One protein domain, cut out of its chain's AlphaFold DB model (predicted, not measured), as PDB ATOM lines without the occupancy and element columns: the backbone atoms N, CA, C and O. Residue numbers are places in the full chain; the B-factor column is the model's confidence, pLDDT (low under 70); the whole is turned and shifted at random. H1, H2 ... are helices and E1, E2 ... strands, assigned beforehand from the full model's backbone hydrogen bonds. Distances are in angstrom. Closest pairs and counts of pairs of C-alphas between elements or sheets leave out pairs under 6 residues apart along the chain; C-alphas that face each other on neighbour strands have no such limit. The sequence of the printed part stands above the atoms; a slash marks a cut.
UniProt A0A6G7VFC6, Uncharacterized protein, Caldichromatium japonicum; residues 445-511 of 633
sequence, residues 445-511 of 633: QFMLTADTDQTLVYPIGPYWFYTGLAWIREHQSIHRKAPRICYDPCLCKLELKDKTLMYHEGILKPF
ATOM      1  N   GLN A 445     180.811 222.599 156.340       96.06
ATOM      2  CA  GLN A 445     179.548 223.339 156.217       96.06
ATOM      3  C   GLN A 445     179.494 224.512 157.190       96.06
ATOM      4  O   GLN A 445     179.093 225.612 156.806       96.06
ATOM      5  N   PHE A 446     179.962 224.318 158.425       96.25
ATOM      6  CA  PHE A 446     180.109 225.405 159.384       96.25
ATOM      7  C   PHE A 446     181.007 226.515 158.836       96.25
ATOM      8  O   PHE A 446     180.589 227.672 158.818       96.25
ATOM      9  N   MET A 447     182.181 226.184 158.287       95.94
ATOM     10  CA  MET A 447     183.061 227.200 157.693       95.94
ATOM     11  C   MET A 447     182.375 228.003 156.586       95.94
ATOM     12  O   MET A 447     182.577 229.215 156.488       95.94
ATOM     13  N   LEU A 448     181.533 227.364 155.772       94.81
ATOM     14  CA  LEU A 448     180.855 228.011 154.648       94.81
ATOM     15  C   LEU A 448     179.610 228.819 155.051       94.81
ATOM     16  O   LEU A 448     179.307 229.809 154.388       94.81
ATOM     17  N   THR A 449     178.913 228.445 156.130       94.50
ATOM     18  CA  THR A 449     177.566 228.974 156.439       94.50
ATOM     19  C   THR A 449     177.437 229.716 157.771       94.50
ATOM     20  O   THR A 449     176.573 230.583 157.881       94.50
ATOM     21  N   ALA A 450     178.287 229.436 158.761       94.69
ATOM     22  CA  ALA A 450     178.178 230.003 160.106       94.69
ATOM     23  C   ALA A 450     178.475 231.510 160.160       94.69
ATOM     24  O   ALA A 450     179.158 232.048 159.284       94.69
ATOM     25  N   ASP A 451     178.012 232.196 161.199       92.56
ATOM     26  CA  ASP A 451     178.266 233.625 161.389       92.56
ATOM     27  C   ASP A 451     179.719 233.904 161.819       92.56
ATOM     28  O   ASP A 451     180.395 233.071 162.422       92.56
ATOM     29  N   THR A 452     180.212 235.112 161.533       91.25
ATOM     30  CA  THR A 452     181.609 235.520 161.801       91.25
ATOM     31  C   THR A 452     181.969 235.583 163.282       91.25
ATOM     32  O   THR A 452     183.147 235.636 163.627       91.25
ATOM     33  N   ASP A 453     180.970 235.653 164.161       90.38
ATOM     34  CA  ASP A 453     181.151 235.681 165.611       90.38
ATOM     35  C   ASP A 453     181.149 234.282 166.249       90.38
ATOM     36  O   ASP A 453     181.352 234.167 167.459       90.38
ATOM     37  N   GLN A 454     180.951 233.226 165.451       92.56
ATOM     38  CA  GLN A 454     181.015 231.839 165.901       92.56
ATOM     39  C   GLN A 454     182.437 231.283 165.782       92.56
ATOM     40  O   GLN A 454     183.225 231.700 164.929       92.56
ATOM     41  N   THR A 455     182.771 230.323 166.646       92.94
ATOM     42  CA  THR A 455     184.083 229.658 166.645       92.94
ATOM     43  C   THR A 455     183.930 228.143 166.671       92.94
ATOM     44  O   THR A 455     183.245 227.616 167.549       92.94
ATOM     45  N   LEU A 456     184.602 227.449 165.749       94.88
ATOM     46  CA  LEU A 456     184.759 225.996 165.779       94.88
ATOM     47  C   LEU A 456     185.963 225.618 166.638       94.88
ATOM     48  O   LEU A 456     187.080 226.066 166.389       94.88
ATOM     49  N   VAL A 457     185.734 224.767 167.628       93.69
ATOM     50  CA  VAL A 457     186.738 224.310 168.584       93.69
ATOM     51  C   VAL A 457     187.110 222.850 168.323       93.69
ATOM     52  O   VAL A 457     186.247 222.032 168.009       93.69
ATOM     53  N   TYR A 458     188.399 222.536 168.478       93.38
ATOM     54  CA  TYR A 458     189.006 221.239 168.174       93.38
ATOM     55  C   TYR A 458     188.672 220.726 166.762       93.38
ATOM     56  O   TYR A 458     188.214 219.596 166.645       93.38
ATOM     57  N   PRO A 459     188.865 221.509 165.686       95.31
ATOM     58  CA  PRO A 459     188.708 220.999 164.321       95.31
ATOM     59  C   PRO A 459     189.515 219.709 164.078       95.31
ATOM     60  O   PRO A 459     190.615 219.561 164.616       95.31
ATOM     61  N   ILE A 460     188.984 218.775 163.277       94.69
ATOM     62  CA  ILE A 460     189.701 217.523 162.953       94.69
ATOM     63  C   ILE A 460     190.742 217.679 161.849       94.69
ATOM     64  O   ILE A 460     191.751 216.974 161.848       94.69
ATOM     65  N   GLY A 461     190.465 218.553 160.887       93.31
ATOM     66  CA  GLY A 461     191.286 218.717 159.707       93.31
ATOM     67  C   GLY A 461     192.556 219.510 159.967       93.31
ATOM     68  O   GLY A 461     192.720 220.117 161.024       93.31
ATOM     69  N   PRO A 462     193.471 219.539 158.996       93.25
ATOM     70  CA  PRO A 462     194.638 220.392 159.080       93.25
ATOM     71  C   PRO A 462     194.269 221.867 158.873       93.25
ATOM     72  O   PRO A 462     193.278 222.209 158.228       93.25
ATOM     73  N   TYR A 463     195.119 222.777 159.351       92.81
ATOM     74  CA  TYR A 463     194.892 224.229 159.267       92.81
ATOM     75  C   TYR A 463     194.575 224.733 157.848       92.81
ATOM     76  O   TYR A 463     193.725 225.609 157.655       92.81
ATOM     77  N   TRP A 464     195.224 224.160 156.837       92.75
ATOM     78  CA  TRP A 464     195.034 224.541 155.438       92.75
ATOM     79  C   TRP A 464     193.678 224.090 154.857       92.75
ATOM     80  O   TRP A 464     193.184 224.717 153.919       92.75
ATOM     81  N   PHE A 465     193.014 223.087 155.443       96.25
ATOM     82  CA  PHE A 465     191.631 222.733 155.094       96.25
ATOM     83  C   PHE A 465     190.688 223.915 155.375       96.25
ATOM     84  O   PHE A 465     190.007 224.417 154.478       96.25
ATOM     85  N   TYR A 466     190.703 224.423 156.611       96.19
ATOM     86  CA  TYR A 466     189.790 225.485 157.051       96.19
ATOM     87  C   TYR A 466     190.122 226.838 156.443       96.19
ATOM     88  O   TYR A 466     189.214 227.576 156.074       96.19
ATOM     89  N   THR A 467     191.406 227.169 156.303       94.19
ATOM     90  CA  THR A 467     191.800 228.425 155.649       94.19
ATOM     91  C   THR A 467     191.544 228.410 154.146       94.19
ATOM     92  O   THR A 467     191.229 229.456 153.580       94.19
ATOM     93  N   GLY A 468     191.594 227.239 153.502       95.56
ATOM     94  CA  GLY A 468     191.113 227.051 152.134       95.56
ATOM     95  C   GLY A 468     189.617 227.350 152.017       95.56
ATOM     96  O   GLY A 468     189.221 228.181 151.203       95.56
ATOM     97  N   LEU A 469     188.787 226.753 152.882       96.44
ATOM     98  CA  LEU A 469     187.339 227.011 152.906       96.44
ATOM     99  C   LEU A 469     186.990 228.462 153.253       96.44
ATOM    100  O   LEU A 469     186.104 229.041 152.625       96.44
ATOM    101  N   ALA A 470     187.692 229.055 154.220       95.44
ATOM    102  CA  ALA A 470     187.515 230.451 154.598       95.44
ATOM    103  C   ALA A 470     187.781 231.383 153.411       95.44
ATOM    104  O   ALA A 470     186.951 232.229 153.082       95.44
ATOM    105  N   TRP A 471     188.895 231.156 152.707       95.38
ATOM    106  CA  TRP A 471     189.233 231.911 151.506       95.38
ATOM    107  C   TRP A 471     188.173 231.739 150.412       95.38
ATOM    108  O   TRP A 471     187.723 232.737 149.848       95.38
ATOM    109  N   ILE A 472     187.729 230.501 150.147       95.38
ATOM    110  CA  ILE A 472     186.691 230.211 149.144       95.38
ATOM    111  C   ILE A 472     185.408 230.975 149.476       95.38
ATOM    112  O   ILE A 472     184.851 231.631 148.602       95.38
ATOM    113  N   ARG A 473     184.957 230.946 150.733       94.50
ATOM    114  CA  ARG A 473     183.762 231.668 151.185       94.50
ATOM    115  C   ARG A 473     183.867 233.180 150.967       94.50
ATOM    116  O   ARG A 473     182.892 233.804 150.550       94.50
ATOM    117  N   GLU A 474     185.026 233.763 151.253       94.00
ATOM    118  CA  GLU A 474     185.265 235.206 151.137       94.00
ATOM    119  C   GLU A 474     185.348 235.680 149.675       94.00
ATOM    120  O   GLU A 474     184.905 236.785 149.353       94.00
ATOM    121  N   HIS A 475     185.871 234.831 148.784       93.19
ATOM    122  CA  HIS A 475     186.111 235.158 147.372       93.19
ATOM    123  C   HIS A 475     185.010 234.662 146.424       93.19
ATOM    124  O   HIS A 475     184.991 235.035 145.252       93.19
ATOM    125  N   GLN A 476     184.085 233.834 146.908       86.88
ATOM    126  CA  GLN A 476     182.867 233.443 146.197       86.88
ATOM    127  C   GLN A 476     181.670 234.288 146.651       86.88
ATOM    128  O   GLN A 476     181.789 235.158 147.510       86.88
ATOM    129  N   SER A 477     180.496 234.022 146.071       63.84
ATOM    130  CA  SER A 477     179.269 234.833 146.154       63.84
ATOM    131  C   SER A 477     178.761 235.179 147.560       63.84
ATOM    132  O   SER A 477     177.823 235.964 147.686       63.84
ATOM    133  N   ILE A 478     179.332 234.594 148.613       68.88
ATOM    134  CA  ILE A 478     178.944 234.861 149.995       68.88
ATOM    135  C   ILE A 478     179.610 236.152 150.506       68.88
ATOM    136  O   ILE A 478     178.988 236.823 151.324       68.88
ATOM    137  N   HIS A 479     180.805 236.543 150.019       79.19
ATOM    138  CA  HIS A 479     181.548 237.775 150.379       79.19
ATOM    139  C   HIS A 479     181.504 238.150 151.875       79.19
ATOM    140  O   HIS A 479     181.509 239.322 152.257       79.19
ATOM    141  N   ARG A 480     181.446 237.141 152.749       87.06
ATOM    142  CA  ARG A 480     181.447 237.295 154.206       87.06
ATOM    143  C   ARG A 480     182.701 236.648 154.747       87.06
ATOM    144  O   ARG A 480     183.054 235.556 154.306       87.06
ATOM    145  N   LYS A 481     183.286 237.275 155.769       91.75
ATOM    146  CA  LYS A 481     184.359 236.663 156.554       91.75
ATOM    147  C   LYS A 481     183.923 235.280 157.053       91.75
ATOM    148  O   LYS A 481     182.734 235.046 157.317       91.75
ATOM    149  N   ALA A 482     184.873 234.361 157.136       92.88
ATOM    150  CA  ALA A 482     184.636 233.036 157.692       92.88
ATOM    151  C   ALA A 482     184.486 233.083 159.229       92.88
ATOM    152  O   ALA A 482     184.974 234.026 159.861       92.88
ATOM    153  N   PRO A 483     183.816 232.094 159.852       93.06
ATOM    154  CA  PRO A 483     183.868 231.913 161.299       93.06
ATOM    155  C   PRO A 483     185.299 231.602 161.749       93.06
ATOM    156  O   PRO A 483     186.164 231.210 160.958       93.06
ATOM    157  N   ARG A 484     185.549 231.750 163.049       92.06
ATOM    158  CA  ARG A 484     186.860 231.473 163.640       92.06
ATOM    159  C   ARG A 484     187.049 229.969 163.854       92.06
ATOM    160  O   ARG A 484     186.087 229.229 164.061       92.06
ATOM    161  N   ILE A 485     188.300 229.526 163.860       93.25
ATOM    162  CA  ILE A 485     188.693 228.164 164.245       93.25
ATOM    163  C   ILE A 485     189.632 228.231 165.445       93.25
ATOM    164  O   ILE A 485     190.372 229.199 165.599       93.25
ATOM    165  N   CYS A 486     189.605 227.208 166.288       92.19
ATOM    166  CA  CYS A 486     190.446 227.107 167.466       92.19
ATOM    167  C   CYS A 486     190.856 225.650 167.720       92.19
ATOM    168  O   CYS A 486     190.049 224.838 168.170       92.19
ATOM    169  N   TYR A 487     192.121 225.323 167.456       91.94
ATOM    170  CA  TYR A 487     192.684 223.986 167.687       91.94
ATOM    171  C   TYR A 487     192.944 223.699 169.159       91.94
ATOM    172  O   TYR A 487     192.798 222.560 169.597       91.94
ATOM    173  N   ASP A 488     193.315 224.726 169.921       89.75
ATOM    174  CA  ASP A 488     193.558 224.605 171.350       89.75
ATOM    175  C   ASP A 488     192.845 225.726 172.119       89.75
ATOM    176  O   ASP A 488     193.348 226.852 172.190       89.75
ATOM    177  N   PRO A 489     191.698 225.423 172.752       88.31
ATOM    178  CA  PRO A 489     190.965 226.360 173.589       88.31
ATOM    179  C   PRO A 489     191.804 227.008 174.673       88.31
ATOM    180  O   PRO A 489     191.524 228.152 175.018       88.31
ATOM    181  N   CYS A 490     192.809 226.318 175.225       86.00
ATOM    182  CA  CYS A 490     193.685 226.901 176.235       86.00
ATOM    183  C   CYS A 490     194.450 228.097 175.686       86.00
ATOM    184  O   CYS A 490     194.628 229.077 176.403       86.00
ATOM    185  N   LEU A 491     194.847 228.036 174.418       84.94
ATOM    186  CA  LEU A 491     195.583 229.096 173.749       84.94
ATOM    187  C   LEU A 491     194.626 230.152 173.180       84.94
ATOM    188  O   LEU A 491     194.871 231.338 173.363       84.94
ATOM    189  N   CYS A 492     193.475 229.761 172.627       81.50
ATOM    190  CA  CYS A 492     192.473 230.708 172.112       81.50
ATOM    191  C   CYS A 492     191.689 231.474 173.201       81.50
ATOM    192  O   CYS A 492     190.831 232.291 172.865       81.50
ATOM    193  N   LYS A 493     191.945 231.193 174.494       65.19
ATOM    194  CA  LYS A 493     191.206 231.637 175.703       65.19
ATOM    195  C   LYS A 493     190.829 233.121 175.776       65.19
ATOM    196  O   LYS A 493     189.988 233.478 176.590       65.19
ATOM    197  N   LEU A 494     191.446 233.988 174.981       52.75
ATOM    198  CA  LEU A 494     191.229 235.432 175.046       52.75
ATOM    199  C   LEU A 494     189.986 235.904 174.274       52.75
ATOM    200  O   LEU A 494     189.610 237.063 174.414       52.75
ATOM    201  N   GLU A 495     189.333 235.043 173.482       54.16
ATOM    202  CA  GLU A 495     188.319 235.502 172.513       54.16
ATOM    203  C   GLU A 495     187.118 234.562 172.306       54.16
ATOM    204  O   GLU A 495     186.269 234.810 171.443       54.16
ATOM    205  N   LEU A 496     187.012 233.487 173.088       62.88
ATOM    206  CA  LEU A 496     185.887 232.556 173.000       62.88
ATOM    207  C   LEU A 496     184.622 233.212 173.588       62.88
ATOM    208  O   LEU A 496     184.379 233.161 174.790       62.88
ATOM    209  N   LYS A 497     183.826 233.860 172.727       64.38
ATOM    210  CA  LYS A 497     182.467 234.343 173.039       64.38
ATOM    211  C   LYS A 497     181.515 233.162 173.283       64.38
ATOM    212  O   LYS A 497     181.823 232.027 172.926       64.38
ATOM    213  N   ASP A 498     180.306 233.434 173.778       67.62
ATOM    214  CA  ASP A 498     179.263 232.430 174.083       67.62
ATOM    215  C   ASP A 498     178.841 231.522 172.899       67.62
ATOM    216  O   ASP A 498     178.098 230.560 173.086       67.62
ATOM    217  N   LYS A 499     179.310 231.795 171.673       87.12
ATOM    218  CA  LYS A 499     178.985 231.050 170.446       87.12
ATOM    219  C   LYS A 499     180.123 230.135 169.974       87.12
ATOM    220  O   LYS A 499     180.493 230.128 168.797       87.12
ATOM    221  N   THR A 500     180.692 229.362 170.891       91.38
ATOM    222  CA  THR A 500     181.666 228.314 170.562       91.38
ATOM    223  C   THR A 500     180.967 226.986 170.322       91.38
ATOM    224  O   THR A 500     180.105 226.576 171.098       91.38
ATOM    225  N   LEU A 501     181.336 226.308 169.241       94.50
ATOM    226  CA  LEU A 501     180.788 225.013 168.863       94.50
ATOM    227  C   LEU A 501     181.909 223.981 168.744       94.50
ATOM    228  O   LEU A 501     183.012 224.295 168.304       94.50
ATOM    229  N   MET A 502     181.609 222.739 169.100       94.50
ATOM    230  CA  MET A 502     182.484 221.585 168.923       94.50
ATOM    231  C   MET A 502     181.682 220.451 168.292       94.50
ATOM    232  O   MET A 502     180.506 220.256 168.610       94.50
ATOM    233  N   TYR A 503     182.316 219.693 167.405       94.88
ATOM    234  CA  TYR A 503     181.709 218.490 166.853       94.88
ATOM    235  C   TYR A 503     181.560 217.402 167.919       94.88
ATOM    236  O   TYR A 503     182.505 217.084 168.642       94.88
ATOM    237  N   HIS A 504     180.375 216.800 167.985       93.62
ATOM    238  CA  HIS A 504     180.089 215.666 168.846       93.62
ATOM    239  C   HIS A 504     178.948 214.830 168.252       93.62
ATOM    240  O   HIS A 504     177.811 215.300 168.189       93.62
ATOM    241  N   GLU A 505     179.255 213.587 167.863       89.88
ATOM    242  CA  GLU A 505     178.288 212.592 167.360       89.88
ATOM    243  C   GLU A 505     177.463 213.087 166.155       89.88
ATOM    244  O   GLU A 505     176.235 213.134 166.191       89.88
ATOM    245  N   GLY A 506     178.130 213.505 165.078       89.50
ATOM    246  CA  GLY A 506     177.455 213.908 163.837       89.50
ATOM    247  C   GLY A 506     176.906 215.333 163.820       89.50
ATOM    248  O   GLY A 506     176.472 215.786 162.768       89.50
ATOM    249  N   ILE A 507     176.940 216.065 164.938       94.06
ATOM    250  CA  ILE A 507     176.430 217.441 165.009       94.06
ATOM    251  C   ILE A 507     177.377 218.377 165.761       94.06
ATOM    252  O   ILE A 507     178.164 217.960 166.610       94.06
ATOM    253  N   LEU A 508     177.283 219.673 165.466       95.06
ATOM    254  CA  LEU A 508     177.979 220.719 166.210       95.06
ATOM    255  C   LEU A 508     177.154 221.112 167.442       95.06
ATOM    256  O   LEU A 508     176.013 221.558 167.317       95.06
ATOM    257  N   LYS A 509     177.730 220.950 168.636       94.75
ATOM    258  CA  LYS A 509     177.102 221.298 169.920       94.75
ATOM    259  C   LYS A 509     177.827 222.486 170.565       94.75
ATOM    260  O   LYS A 509     179.035 222.628 170.365       94.75
ATOM    261  N   PRO A 510     177.135 223.324 171.360       94.06
ATOM    262  CA  PRO A 510     177.786 224.356 172.160       94.06
ATOM    263  C   PRO A 510     178.895 223.779 173.040       94.06
ATOM    264  O   PRO A 510     178.685 222.794 173.751       94.06
ATOM    265  N   PHE A 511     180.069 224.399 172.997       90.69
ATOM    266  CA  PHE A 511     181.225 224.004 173.789       90.69
ATOM    267  C   PHE A 511     181.322 224.888 175.033       90.69
ATOM    268  O   PHE A 511     181.440 226.105 174.941       90.69
TER     269      PHE A 511
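Overview. This is residues 445 to 511 of the 633 residues of an uncharacterized protein of Caldichromatium japonicum (UniProt A0A6G7VFC6). Look first for a small twisted sheet of four strands, with H1 and H2 packed together towards one end of the longest axis and short H3 near the other end. E1 and E2 lie near the middle, while E3 and E4 form a hairpin on the far side of E1 from E2. The printed part has 67 residues with three named helices and four named strands, in the order H1, E1, H2, E2, H3, E3, E4. The sheet runs E2, E1, E3, E4 and is mixed; the class is mixed, helices and strands. The whole is compact, with a radius of gyration of the C-alphas of 11.6 A and spans of 32 by 26 by 19 A.

Arrangement. Start at H1, residues 445 to 449, which touches H2, residues 463 to 475; their closest C-alphas, those of Leu 448 and Arg 473, are 5.8 A apart. Then find E1, residues 455 to 457, and E2, residues 484 to 486, parallel neighbours at 20 degrees, with N 486 and O 456 2.8 A apart, within hydrogen-bond range. E1, H2, E2 is a strand-helix-strand unit, two parallel neighbour strands joined through a helix, with a right-handed crossover. On the other side of E1 look for E3, residues 500 to 504, parallel to it at 41 degrees, with N 457 and O 501 2.8 A apart. H3, residues 489 to 492, lies in the chain between E2 and E3; E2, H3, E3 is a split unit, with E1 between its strands, and its crossover is right-handed. E3 and E4, residues 507 to 510, form an antiparallel hairpin at 141 degrees, with N 502 and O 509 2.9 A apart. H1, H2 and H3 are on the sheet, but each only grazes it: H1 with residues 446 to 447, H2 with 463 to 470, H3 with 489 to 492. H3 is apart from H1 and H2. Every O i to N i+4 pair is within hydrogen-bond range in H1 and H2; H3 is too short for such a pair.

Along the chain. Find C-alpha 445 at (179.548, 223.339, 156.217), where H1 begins its 6.0 A. H2 runs 18.4 A from C-alpha 463 at (194.892, 224.229, 159.267). E1 spans 6.3 A, E2 6.8 A, H3 4.8 A and E3 12.9 A. E4 covers 10.0 A and ends at C-alpha 510, (177.786, 224.356, 172.160).

Size, cuts and confidence. Look to Ser 477 and Cys 490 for the two C-alphas farthest apart, 34.3 A. The printed part has no cut and no long link. Mean pLDDT of the printed part is 88.9, and it is under 70 at residues 477 to 478 and 493 to 498.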